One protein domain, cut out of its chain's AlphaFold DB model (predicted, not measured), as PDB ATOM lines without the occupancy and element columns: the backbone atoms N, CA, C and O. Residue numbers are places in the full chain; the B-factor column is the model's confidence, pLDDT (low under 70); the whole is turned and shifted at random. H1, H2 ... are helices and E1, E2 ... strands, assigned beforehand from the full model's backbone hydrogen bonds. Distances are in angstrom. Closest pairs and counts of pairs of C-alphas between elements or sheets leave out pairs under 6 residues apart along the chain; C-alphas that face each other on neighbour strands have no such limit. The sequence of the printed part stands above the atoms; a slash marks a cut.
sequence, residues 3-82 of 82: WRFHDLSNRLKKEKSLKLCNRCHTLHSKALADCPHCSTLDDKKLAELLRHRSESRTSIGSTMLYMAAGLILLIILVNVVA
ATOM      1  N   TRP A   3     139.289 146.629 109.347       53.75
ATOM      2  CA  TRP A   3     138.827 147.957 109.783       53.75
ATOM      3  C   TRP A   3     137.634 147.925 110.756       53.75
ATOM      4  O   TRP A   3     137.520 148.798 111.612       53.75
ATOM      5  N   ARG A   4     136.774 146.893 110.694       55.69
ATOM      6  CA  ARG A   4     135.601 146.777 111.589       55.69
ATOM      7  C   ARG A   4     135.986 146.464 113.040       55.69
ATOM      8  O   ARG A   4     135.280 146.879 113.951       55.69
ATOM      9  N   PHE A   5     137.111 145.782 113.267       60.62
ATOM     10  CA  PHE A   5     137.567 145.420 114.616       60.62
ATOM     11  C   PHE A   5     138.218 146.596 115.353       60.62
ATOM     12  O   PHE A   5     138.036 146.741 116.562       60.62
ATOM     13  N   HIS A   6     138.917 147.478 114.632       60.75
ATOM     14  CA  HIS A   6     139.463 148.706 115.213       60.75
ATOM     15  C   HIS A   6     138.369 149.667 115.683       60.75
ATOM     16  O   HIS A   6     138.492 150.231 116.769       60.75
ATOM     17  N   ASP A   7     137.280 149.806 114.920       61.03
ATOM     18  CA  ASP A   7     136.155 150.655 115.328       61.03
ATOM     19  C   ASP A   7     135.489 150.121 116.607       61.03
ATOM     20  O   ASP A   7     135.243 150.879 117.545       61.03
ATOM     21  N   LEU A   8     135.304 148.798 116.703       60.91
ATOM     22  CA  LEU A   8     134.737 148.153 117.890       60.91
ATOM     23  C   LEU A   8     135.629 148.332 119.131       60.91
ATOM     24  O   LEU A   8     135.146 148.704 120.198       60.91
ATOM     25  N   SER A   9     136.942 148.130 118.982       61.62
ATOM     26  CA  SER A   9     137.915 148.300 120.070       61.62
ATOM     27  C   SER A   9     137.989 149.754 120.557       61.62
ATOM     28  O   SER A   9     138.028 150.014 121.763       61.62
ATOM     29  N   ASN A  10     137.909 150.726 119.641       61.12
ATOM     30  CA  ASN A  10     137.839 152.144 119.998       61.12
ATOM     31  C   ASN A  10     136.531 152.512 120.710       61.12
ATOM     32  O   ASN A  10     136.559 153.336 121.628       61.12
ATOM     33  N   ARG A  11     135.396 151.905 120.340       60.47
ATOM     34  CA  ARG A  11     134.125 152.098 121.060       60.47
ATOM     35  C   ARG A  11     134.185 151.527 122.477       60.47
ATOM     36  O   ARG A  11     133.821 152.232 123.414       60.47
ATOM     37  N   LEU A  12     134.766 150.339 122.653       60.72
ATOM     38  CA  LEU A  12     134.956 149.710 123.967       60.72
ATOM     39  C   LEU A  12     135.938 150.488 124.865       60.72
ATOM     40  O   LEU A  12     135.718 150.628 126.070       60.72
ATOM     41  N   LYS A  13     137.019 151.046 124.299       59.28
ATOM     42  CA  LYS A  13     137.923 151.949 125.039       59.28
ATOM     43  C   LYS A  13     137.214 153.233 125.471       59.28
ATOM     44  O   LYS A  13     137.413 153.671 126.603       59.28
ATOM     45  N   LYS A  14     136.373 153.809 124.604       58.97
ATOM     46  CA  LYS A  14     135.559 154.984 124.947       58.97
ATOM     47  C   LYS A  14     134.562 154.675 126.065       58.97
ATOM     48  O   LYS A  14     134.445 155.493 126.973       58.97
ATOM     49  N   GLU A  15     133.937 153.497 126.083       58.22
ATOM     50  CA  GLU A  15     133.062 153.073 127.191       58.22
ATOM     51  C   GLU A  15     133.781 153.037 128.542       58.22
ATOM     52  O   GLU A  15     133.254 153.557 129.522       58.22
ATOM     53  N   LYS A  16     135.024 152.539 128.607       61.97
ATOM     54  CA  LYS A  16     135.804 152.550 129.865       61.97
ATOM     55  C   LYS A  16     136.146 153.956 130.367       61.97
ATOM     56  O   LYS A  16     136.385 154.140 131.561       61.97
ATOM     57  N   SER A  17     136.194 154.936 129.466       69.31
ATOM     58  CA  SER A  17     136.419 156.343 129.809       69.31
ATOM     59  C   SER A  17     135.140 157.113 130.121       69.31
ATOM     60  O   SER A  17     135.234 158.302 130.398       69.31
ATOM     61  N   LEU A  18     133.962 156.489 130.085       76.44
ATOM     62  CA  LEU A  18     132.692 157.143 130.392       76.44
ATOM     63  C   LEU A  18     132.246 156.778 131.815       76.44
ATOM     64  O   LEU A  18     132.371 155.639 132.261       76.44
ATOM     65  N   LYS A  19     131.739 157.763 132.550       79.44
ATOM     66  CA  LYS A  19     131.117 157.621 133.866       79.44
ATOM     67  C   LYS A  19     129.656 158.045 133.751       79.44
ATOM     68  O   LYS A  19     129.335 159.021 133.074       79.44
ATOM     69  N   LEU A  20     128.771 157.300 134.404       78.75
ATOM     70  CA  LEU A  20     127.366 157.669 134.525       78.75
ATOM     71  C   LEU A  20     127.214 158.737 135.614       78.75
ATOM     72  O   LEU A  20     127.696 158.557 136.735       78.75
ATOM     73  N   CYS A  21     126.543 159.842 135.299       79.19
ATOM     74  CA  CYS A  21     126.207 160.841 136.305       79.19
ATOM     75  C   CYS A  21     125.037 160.366 137.180       79.19
ATOM     76  O   CYS A  21     123.989 160.005 136.653       79.19
ATOM     77  N   ASN A  22     125.174 160.453 138.507       78.25
ATOM     78  CA  ASN A  22     124.117 160.060 139.446       78.25
ATOM     79  C   ASN A  22     122.903 161.012 139.443       78.25
ATOM     80  O   ASN A  22     121.805 160.617 139.812       78.25
ATOM     81  N   ARG A  23     123.088 162.276 139.035       78.00
ATOM     82  CA  ARG A  23     122.018 163.289 139.051       78.00
ATOM     83  C   ARG A  23     121.158 163.239 137.789       78.00
ATOM     84  O   ARG A  23     119.940 163.203 137.873       78.00
ATOM     85  N   CYS A  24     121.782 163.224 136.611       74.00
ATOM     86  CA  CYS A  24     121.075 163.307 135.326       74.00
ATOM     87  C   CYS A  24     121.084 162.002 134.511       74.00
ATOM     88  O   CYS A  24     120.607 162.002 133.373       74.00
ATOM     89  N   HIS A  25     121.676 160.922 135.040       75.94
ATOM     90  CA  HIS A  25     121.842 159.621 134.370       75.94
ATOM     91  C   HIS A  25     122.433 159.700 132.952       75.94
ATOM     92  O   HIS A  25     122.228 158.818 132.122       75.94
ATOM     93  N   THR A  26     123.185 160.763 132.663       78.06
ATOM     94  CA  THR A  26     123.858 160.955 131.376       78.06
ATOM     95  C   THR A  26     125.297 160.463 131.482       78.06
ATOM     96  O   THR A  26     125.968 160.679 132.495       78.06
ATOM     97  N   LEU A  27     125.770 159.782 130.439       77.69
ATOM     98  CA  LEU A  27     127.159 159.346 130.323       77.69
ATOM     99  C   LEU A  27     128.043 160.546 129.974       77.69
ATOM    100  O   LEU A  27     127.767 161.266 129.017       77.69
ATOM    101  N   HIS A  28     129.116 160.749 130.731       77.38
ATOM    102  CA  HIS A  28     130.115 161.781 130.458       77.38
ATOM    103  C   HIS A  28     131.527 161.230 130.627       77.38
ATOM    104  O   HIS A  28     131.720 160.175 131.224       77.38
ATOM    105  N   SER A  29     132.532 161.922 130.088       78.06
ATOM    106  CA  SER A  29     133.921 161.484 130.238       78.06
ATOM    107  C   SER A  29     134.328 161.468 131.715       78.06
ATOM    108  O   SER A  29     134.124 162.446 132.432       78.06
ATOM    109  N   LYS A  30     134.942 160.367 132.149       73.94
ATOM    110  CA  LYS A  30     135.505 160.138 133.484       73.94
ATOM    111  C   LYS A  30     136.689 161.067 133.776       73.94
ATOM    112  O   LYS A  30     137.048 161.231 134.935       73.94
ATOM    113  N   ALA A  31     137.279 161.666 132.736       74.31
ATOM    114  CA  ALA A  31     138.300 162.704 132.872       74.31
ATOM    115  C   ALA A  31     137.743 164.012 133.464       74.31
ATOM    116  O   ALA A  31     138.510 164.813 133.988       74.31
ATOM    117  N   LEU A  32     136.425 164.231 133.395       70.38
ATOM    118  CA  LEU A  32     135.777 165.346 134.077       70.38
ATOM    119  C   LEU A  32     135.402 164.917 135.500       70.38
ATOM    120  O   LEU A  32     134.709 163.912 135.684       70.38
ATOM    121  N   ALA A  33     135.845 165.698 136.489       70.50
ATOM    122  CA  ALA A  33     135.489 165.505 137.894       70.50
ATOM    123  C   ALA A  33     133.967 165.610 138.106       70.50
ATOM    124  O   ALA A  33     133.376 164.783 138.803       70.50
ATOM    125  N   ASP A  34     133.338 166.552 137.399       74.25
ATOM    126  CA  ASP A  34     131.918 166.873 137.500       74.25
ATOM    127  C   ASP A  34     131.173 166.663 136.177       74.25
ATOM    128  O   ASP A  34     131.741 166.734 135.087       74.25
ATOM    129  N   CYS A  35     129.866 166.405 136.256       73.50
ATOM    130  CA  CYS A  35     129.051 166.209 135.060       73.50
ATOM    131  C   CYS A  35     128.779 167.552 134.358       73.50
ATOM    132  O   CYS A  35     128.028 168.356 134.909       73.50
ATOM    133  N   PRO A  36     129.254 167.778 133.119       74.88
ATOM    134  CA  PRO A  36     129.139 169.075 132.442       74.88
ATOM    135  C   PRO A  36     127.692 169.470 132.113       74.88
ATOM    136  O   PRO A  36     127.418 170.626 131.814       74.88
ATOM    137  N   HIS A  37     126.763 168.513 132.150       69.44
ATOM    138  CA  HIS A  37     125.358 168.744 131.829       69.44
ATOM    139  C   HIS A  37     124.513 169.195 133.015       69.44
ATOM    140  O   HIS A  37     123.480 169.825 132.809       69.44
ATOM    141  N   CYS A  38     124.894 168.831 134.240       72.19
ATOM    142  CA  CYS A  38     124.057 169.094 135.407       72.19
ATOM    143  C   CYS A  38     124.810 169.664 136.605       72.19
ATOM    144  O   CYS A  38     124.155 170.093 137.546       72.19
ATOM    145  N   SER A  39     126.149 169.690 136.603       76.12
ATOM    146  CA  SER A  39     126.934 170.258 137.708       76.12
ATOM    147  C   SER A  39     126.617 171.733 137.949       76.12
ATOM    148  O   SER A  39     126.630 172.175 139.089       76.12
ATOM    149  N   THR A  40     126.267 172.467 136.892       77.06
ATOM    150  CA  THR A  40     125.892 173.886 136.928       77.06
ATOM    151  C   THR A  40     124.396 174.124 137.143       77.06
ATOM    152  O   THR A  40     123.977 175.272 137.279       77.06
ATOM    153  N   LEU A  41     123.574 173.068 137.154       73.38
ATOM    154  CA  LEU A  41     122.132 173.172 137.366       73.38
ATOM    155  C   LEU A  41     121.771 172.883 138.822       73.38
ATOM    156  O   LEU A  41     122.123 171.837 139.374       73.38
ATOM    157  N   ASP A  42     120.971 173.779 139.390       77.00
ATOM    158  CA  ASP A  42     120.250 173.571 140.643       77.00
ATOM    159  C   ASP A  42     119.347 172.333 140.580       77.00
ATOM    160  O   ASP A  42     118.702 172.066 139.556       77.00
ATOM    161  N   ASP A  43     119.244 171.600 141.692       73.81
ATOM    162  CA  ASP A  43     118.480 170.346 141.782       73.81
ATOM    163  C   ASP A  43     117.013 170.510 141.363       73.81
ATOM    164  O   ASP A  43     116.446 169.630 140.715       73.81
ATOM    165  N   LYS A  44     116.415 171.675 141.646       69.50
ATOM    166  CA  LYS A  44     115.027 171.987 141.271       69.50
ATOM    167  C   LYS A  44     114.830 172.057 139.754       69.50
ATOM    168  O   LYS A  44     113.886 171.472 139.231       69.50
ATOM    169  N   LYS A  45     115.737 172.727 139.031       70.62
ATOM    170  CA  LYS A  45     115.671 172.826 137.560       70.62
ATOM    171  C   LYS A  45     116.010 171.498 136.890       70.62
ATOM    172  O   LYS A  45     115.446 171.170 135.848       70.62
ATOM    173  N   LEU A  46     116.912 170.725 137.490       74.38
ATOM    174  CA  LEU A  46     117.261 169.405 136.983       74.38
ATOM    175  C   LEU A  46     116.085 168.422 137.091       74.38
ATOM    176  O   LEU A  46     115.826 167.683 136.142       74.38
ATOM    177  N   ALA A  47     115.357 168.444 138.211       70.44
ATOM    178  CA  ALA A  47     114.177 167.608 138.413       70.44
ATOM    179  C   ALA A  47     113.076 167.904 137.382       70.44
ATOM    180  O   ALA A  47     112.514 166.969 136.815       70.44
ATOM    181  N   GLU A  48     112.824 169.180 137.076       73.56
ATOM    182  CA  GLU A  48     111.847 169.596 136.060       73.56
ATOM    183  C   GLU A  48     112.187 169.024 134.667       73.56
ATOM    184  O   GLU A  48     111.350 168.410 134.004       73.56
ATOM    185  N   LEU A  49     113.452 169.149 134.244       71.50
ATOM    186  CA  LEU A  49     113.922 168.643 132.948       71.50
ATOM    187  C   LEU A  49     113.877 167.113 132.864       71.50
ATOM    188  O   LEU A  49     113.531 166.549 131.823       71.50
ATOM    189  N   LEU A  50     114.217 166.427 133.958       71.38
ATOM    190  CA  LEU A  50     114.110 164.971 134.037       71.38
ATOM    191  C   LEU A  50     112.651 164.515 133.979       71.38
ATOM    192  O   LEU A  50     112.354 163.536 133.290       71.38
ATOM    193  N   ARG A  51     111.744 165.244 134.634       66.44
ATOM    194  CA  ARG A  51     110.306 164.960 134.615       66.44
ATOM    195  C   ARG A  51     109.753 165.070 133.197       66.44
ATOM    196  O   ARG A  51     109.175 164.102 132.702       66.44
ATOM    197  N   HIS A  52     110.089 166.150 132.496       66.25
ATOM    198  CA  HIS A  52     109.674 166.354 131.108       66.25
ATOM    199  C   HIS A  52     110.212 165.267 130.158       66.25
ATOM    200  O   HIS A  52     109.529 164.850 129.218       66.25
ATOM    201  N   ARG A  53     111.426 164.759 130.408       63.38
ATOM    202  CA  ARG A  53     112.008 163.659 129.625       63.38
ATOM    203  C   ARG A  53     111.354 162.310 129.920       63.38
ATOM    204  O   ARG A  53     111.251 161.480 129.017       63.38
ATOM    205  N   SER A  54     110.953 162.077 131.170       57.78
ATOM    206  CA  SER A  54     110.325 160.822 131.590       57.78
ATOM    207  C   SER A  54     108.953 160.624 130.942       57.78
ATOM    208  O   SER A  54     108.698 159.542 130.414       57.78
ATOM    209  N   GLU A  55     108.137 161.679 130.849       57.72
ATOM    210  CA  GLU A  55     106.816 161.621 130.201       57.72
ATOM    211  C   GLU A  55     106.901 161.280 128.705       57.72
ATOM    212  O   GLU A  55     106.070 160.534 128.182       57.72
ATOM    213  N   SER A  56     107.961 161.724 128.020       51.91
ATOM    214  CA  SER A  56     108.181 161.384 126.608       51.91
ATOM    215  C   SER A  56     108.470 159.900 126.360       51.91
ATOM    216  O   SER A  56     108.244 159.426 125.248       51.91
ATOM    217  N   ARG A  57     108.957 159.134 127.348       52.62
ATOM    218  CA  ARG A  57     109.199 157.687 127.164       52.62
ATOM    219  C   ARG A  57     107.949 156.840 127.377       52.62
ATOM    220  O   ARG A  57     107.818 155.806 126.730       52.62
ATOM    221  N   THR A  58     107.033 157.261 128.241       52.09
ATOM    222  CA  THR A  58     105.814 156.497 128.553       52.09
ATOM    223  C   THR A  58     104.722 156.675 127.499       52.09
ATOM    224  O   THR A  58     103.984 155.732 127.220       52.09
ATOM    225  N   SER A  59     104.641 157.842 126.853       53.69
ATOM    226  CA  SER A  59     103.585 158.132 125.869       53.69
ATOM    227  C   SER A  59     103.692 157.297 124.578       53.69
ATOM    228  O   SER A  59     102.684 156.787 124.085       53.69
ATOM    229  N   ILE A  60     104.910 157.057 124.072       58.12
ATOM    230  CA  ILE A  60     105.123 156.391 122.769       58.12
ATOM    231  C   ILE A  60     104.687 154.916 122.790       58.12
ATOM    232  O   ILE A  60     104.158 154.412 121.802       58.12
ATOM    233  N   GLY A  61     104.864 154.215 123.915       62.22
ATOM    234  CA  GLY A  61     104.484 152.801 124.013       62.22
ATOM    235  C   GLY A  61     102.971 152.585 123.943       62.22
ATOM    236  O   GLY A  61     102.505 151.642 123.312       62.22
ATOM    237  N   SER A  62     102.197 153.486 124.551       67.25
ATOM    238  CA  SER A  62     100.739 153.347 124.622       67.25
ATOM    239  C   SER A  62     100.060 153.563 123.266       67.25
ATOM    240  O   SER A  62      99.230 152.754 122.855       67.25
ATOM    241  N   THR A  63     100.458 154.596 122.520       76.50
ATOM    242  CA  THR A  63      99.895 154.902 121.195       76.50
ATOM    243  C   THR A  63     100.230 153.825 120.168       76.50
ATOM    244  O   THR A  63      99.390 153.489 119.333       76.50
ATOM    245  N   MET A  64     101.413 153.212 120.276       78.44
ATOM    246  CA  MET A  64     101.814 152.086 119.433       78.44
ATOM    247  C   MET A  64     100.929 150.847 119.655       78.44
ATOM    248  O   MET A  64     100.575 150.172 118.688       78.44
ATOM    249  N   LEU A  65     100.509 150.582 120.897       82.44
ATOM    250  CA  LEU A  65      99.599 149.475 121.215       82.44
ATOM    251  C   LEU A  65      98.193 149.698 120.645       82.44
ATOM    252  O   LEU A  65      97.621 148.770 120.074       82.44
ATOM    253  N   TYR A  66      97.653 150.919 120.733       88.00
ATOM    254  CA  TYR A  66      96.342 151.237 120.150       88.00
ATOM    255  C   TYR A  66      96.337 151.105 118.623       88.00
ATOM    256  O   TYR A  66      95.400 150.540 118.060       88.00
ATOM    257  N   MET A  67      97.400 151.563 117.952       88.94
ATOM    258  CA  MET A  67      97.539 151.412 116.498       88.94
ATOM    259  C   MET A  67      97.629 149.938 116.080       88.94
ATOM    260  O   MET A  67      96.968 149.524 115.127       88.94
ATOM    261  N   ALA A  68      98.396 149.129 116.817       91.31
ATOM    262  CA  ALA A  68      98.501 147.694 116.561       91.31
ATOM    263  C   ALA A  68      97.159 146.972 116.769       91.31
ATOM    264  O   ALA A  68      96.744 146.187 115.916       91.31
ATOM    265  N   ALA A  69      96.452 147.272 117.862       92.81
ATOM    266  CA  ALA A  69      95.134 146.707 118.138       92.81
ATOM    267  C   ALA A  69      94.111 147.078 117.051       92.81
ATOM    268  O   ALA A  69      93.356 146.217 116.603       92.81
ATOM    269  N   GLY A  70      94.131 148.330 116.578       94.00
ATOM    270  CA  GLY A  70      93.273 148.791 115.486       94.00
ATOM    271  C   GLY A  70      93.507 148.025 114.184       94.00
ATOM    272  O   GLY A  70      92.546 147.575 113.566       94.00
ATOM    273  N   LEU A  71      94.767 147.812 113.792       93.81
ATOM    274  CA  LEU A  71      95.113 147.045 112.587       93.81
ATOM    275  C   LEU A  71      94.677 145.579 112.680       93.81
ATOM    276  O   LEU A  71      94.115 145.051 111.722       93.81
ATOM    277  N   ILE A  72      94.895 144.931 113.828       94.88
ATOM    278  CA  ILE A  72      94.465 143.542 114.052       94.88
ATOM    279  C   ILE A  72      92.940 143.436 113.947       94.88
ATOM    280  O   ILE A  72      92.435 142.546 113.265       94.88
ATOM    281  N   LEU A  73      92.207 144.364 114.568       94.31
ATOM    282  CA  LEU A  73      90.747 144.400 114.495       94.31
ATOM    283  C   LEU A  73      90.262 144.563 113.047       94.31
ATOM    284  O   LEU A  73      89.337 143.874 112.622       94.31
ATOM    285  N   LEU A  74      90.919 145.430 112.275       94.12
ATOM    286  CA  LEU A  74      90.597 145.681 110.869       94.12
ATOM    287  C   LEU A  74      90.816 144.425 110.010       94.12
ATOM    288  O   LEU A  74      89.952 144.070 109.211       94.12
ATOM    289  N   ILE A  75      91.921 143.704 110.224       94.19
ATOM    290  CA  ILE A  75      92.211 142.436 109.533       94.19
ATOM    291  C   ILE A  75      91.152 141.377 109.857       94.19
ATOM    292  O   ILE A  75      90.712 140.668 108.953       94.19
ATOM    293  N   ILE A  76      90.730 141.264 111.121       93.81
ATOM    294  CA  ILE A  76      89.684 140.312 111.524       93.81
ATOM    295  C   ILE A  76      88.363 140.654 110.834       93.81
ATOM    296  O   ILE A  76      87.736 139.769 110.265       93.81
ATOM    297  N   LEU A  77      87.962 141.928 110.832       93.56
ATOM    298  CA  LEU A  77      86.724 142.360 110.177       93.56
ATOM    299  C   LEU A  77      86.736 142.065 108.675       93.56
ATOM    300  O   LEU A  77      85.747 141.560 108.152       93.56
ATOM    301  N   VAL A  78      87.857 142.319 107.994       93.06
ATOM    302  CA  VAL A  78      88.007 141.990 106.570       93.06
ATOM    303  C   VAL A  78      87.930 140.479 106.341       93.06
ATOM    304  O   VAL A  78      87.251 140.065 105.413       93.06
ATOM    305  N   ASN A  79      88.556 139.655 107.187       89.12
ATOM    306  CA  ASN A  79      88.491 138.190 107.063       89.12
ATOM    307  C   ASN A  79      87.125 137.588 107.422       89.12
ATOM    308  O   ASN A  79      86.834 136.480 107.000       89.12
ATOM    309  N   VAL A  80      86.321 138.257 108.249       89.50
ATOM    310  CA  VAL A  80      84.966 137.794 108.596       89.50
ATOM    311  C   VAL A  80      83.953 138.184 107.518       89.50
ATOM    312  O   VAL A  80      82.952 137.496 107.341       89.50
ATOM    313  N   VAL A  81      84.183 139.310 106.836       83.44
ATOM    314  CA  VAL A  81      83.306 139.826 105.775       83.44
ATOM    315  C   VAL A  81      83.634 139.237 104.397       83.44
ATOM    316  O   VAL A  81      82.728 139.137 103.572       83.44
ATOM    317  N   ALA A  82      84.899 138.892 104.137       68.00
ATOM    318  CA  ALA A  82      85.345 138.218 102.914       68.00
ATOM    319  C   ALA A  82      85.077 136.708 102.963       68.00
ATOM    320  O   ALA A  82      84.719 136.158 101.897       68.00
TER     321      ALA A  82
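This is residues 3 to 82 of the 82 residues of an uncharacterized protein of Gammaproteobacteria bacterium (UniProt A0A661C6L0). A small hairpin of two short strands, E1 and E2, with a loop after it, makes a little head from which two helical arms stick out: residues 3 to 13 of H1 and the much longer residues 51 to 82, mostly H2. The 80 printed residues run H1, E1, E2, H2, the strands antiparallel, mostly helix. The whole is extended and flat, spanning 66 by 46 by 13 A, with a radius of gyration of the C-alphas of 22.1 A.

E1 is residues 18 to 20 and E2 residues 27 to 29. H1, residues 3 to 16, measures 20.8 A from C-alpha 3 at (138.827, 147.957, 109.783). H2, residues 43 to 81, measures 58.9 A, ending at C-alpha 81 at (83.306, 139.826, 105.775).

In the hairpin E1 and E2, N 19 and O 28 are 2.8 A apart, within hydrogen-bond range. H1 and E2 are near each other, with 5 pairs of C-alphas within 10 A. H2 is apart from H1 and E1. Every O i to N i+4 pair is within range in H1, 29 of 35 in H2.

The C-alphas of Ala 33 and Ala 82, the two farthest apart, are 67.0 A apart. The printed part has no cut. The link E2 to H2 is long, 13 residues. Confidence is under 70 at 30 residues, among them 3 to 17 and 51 to 62.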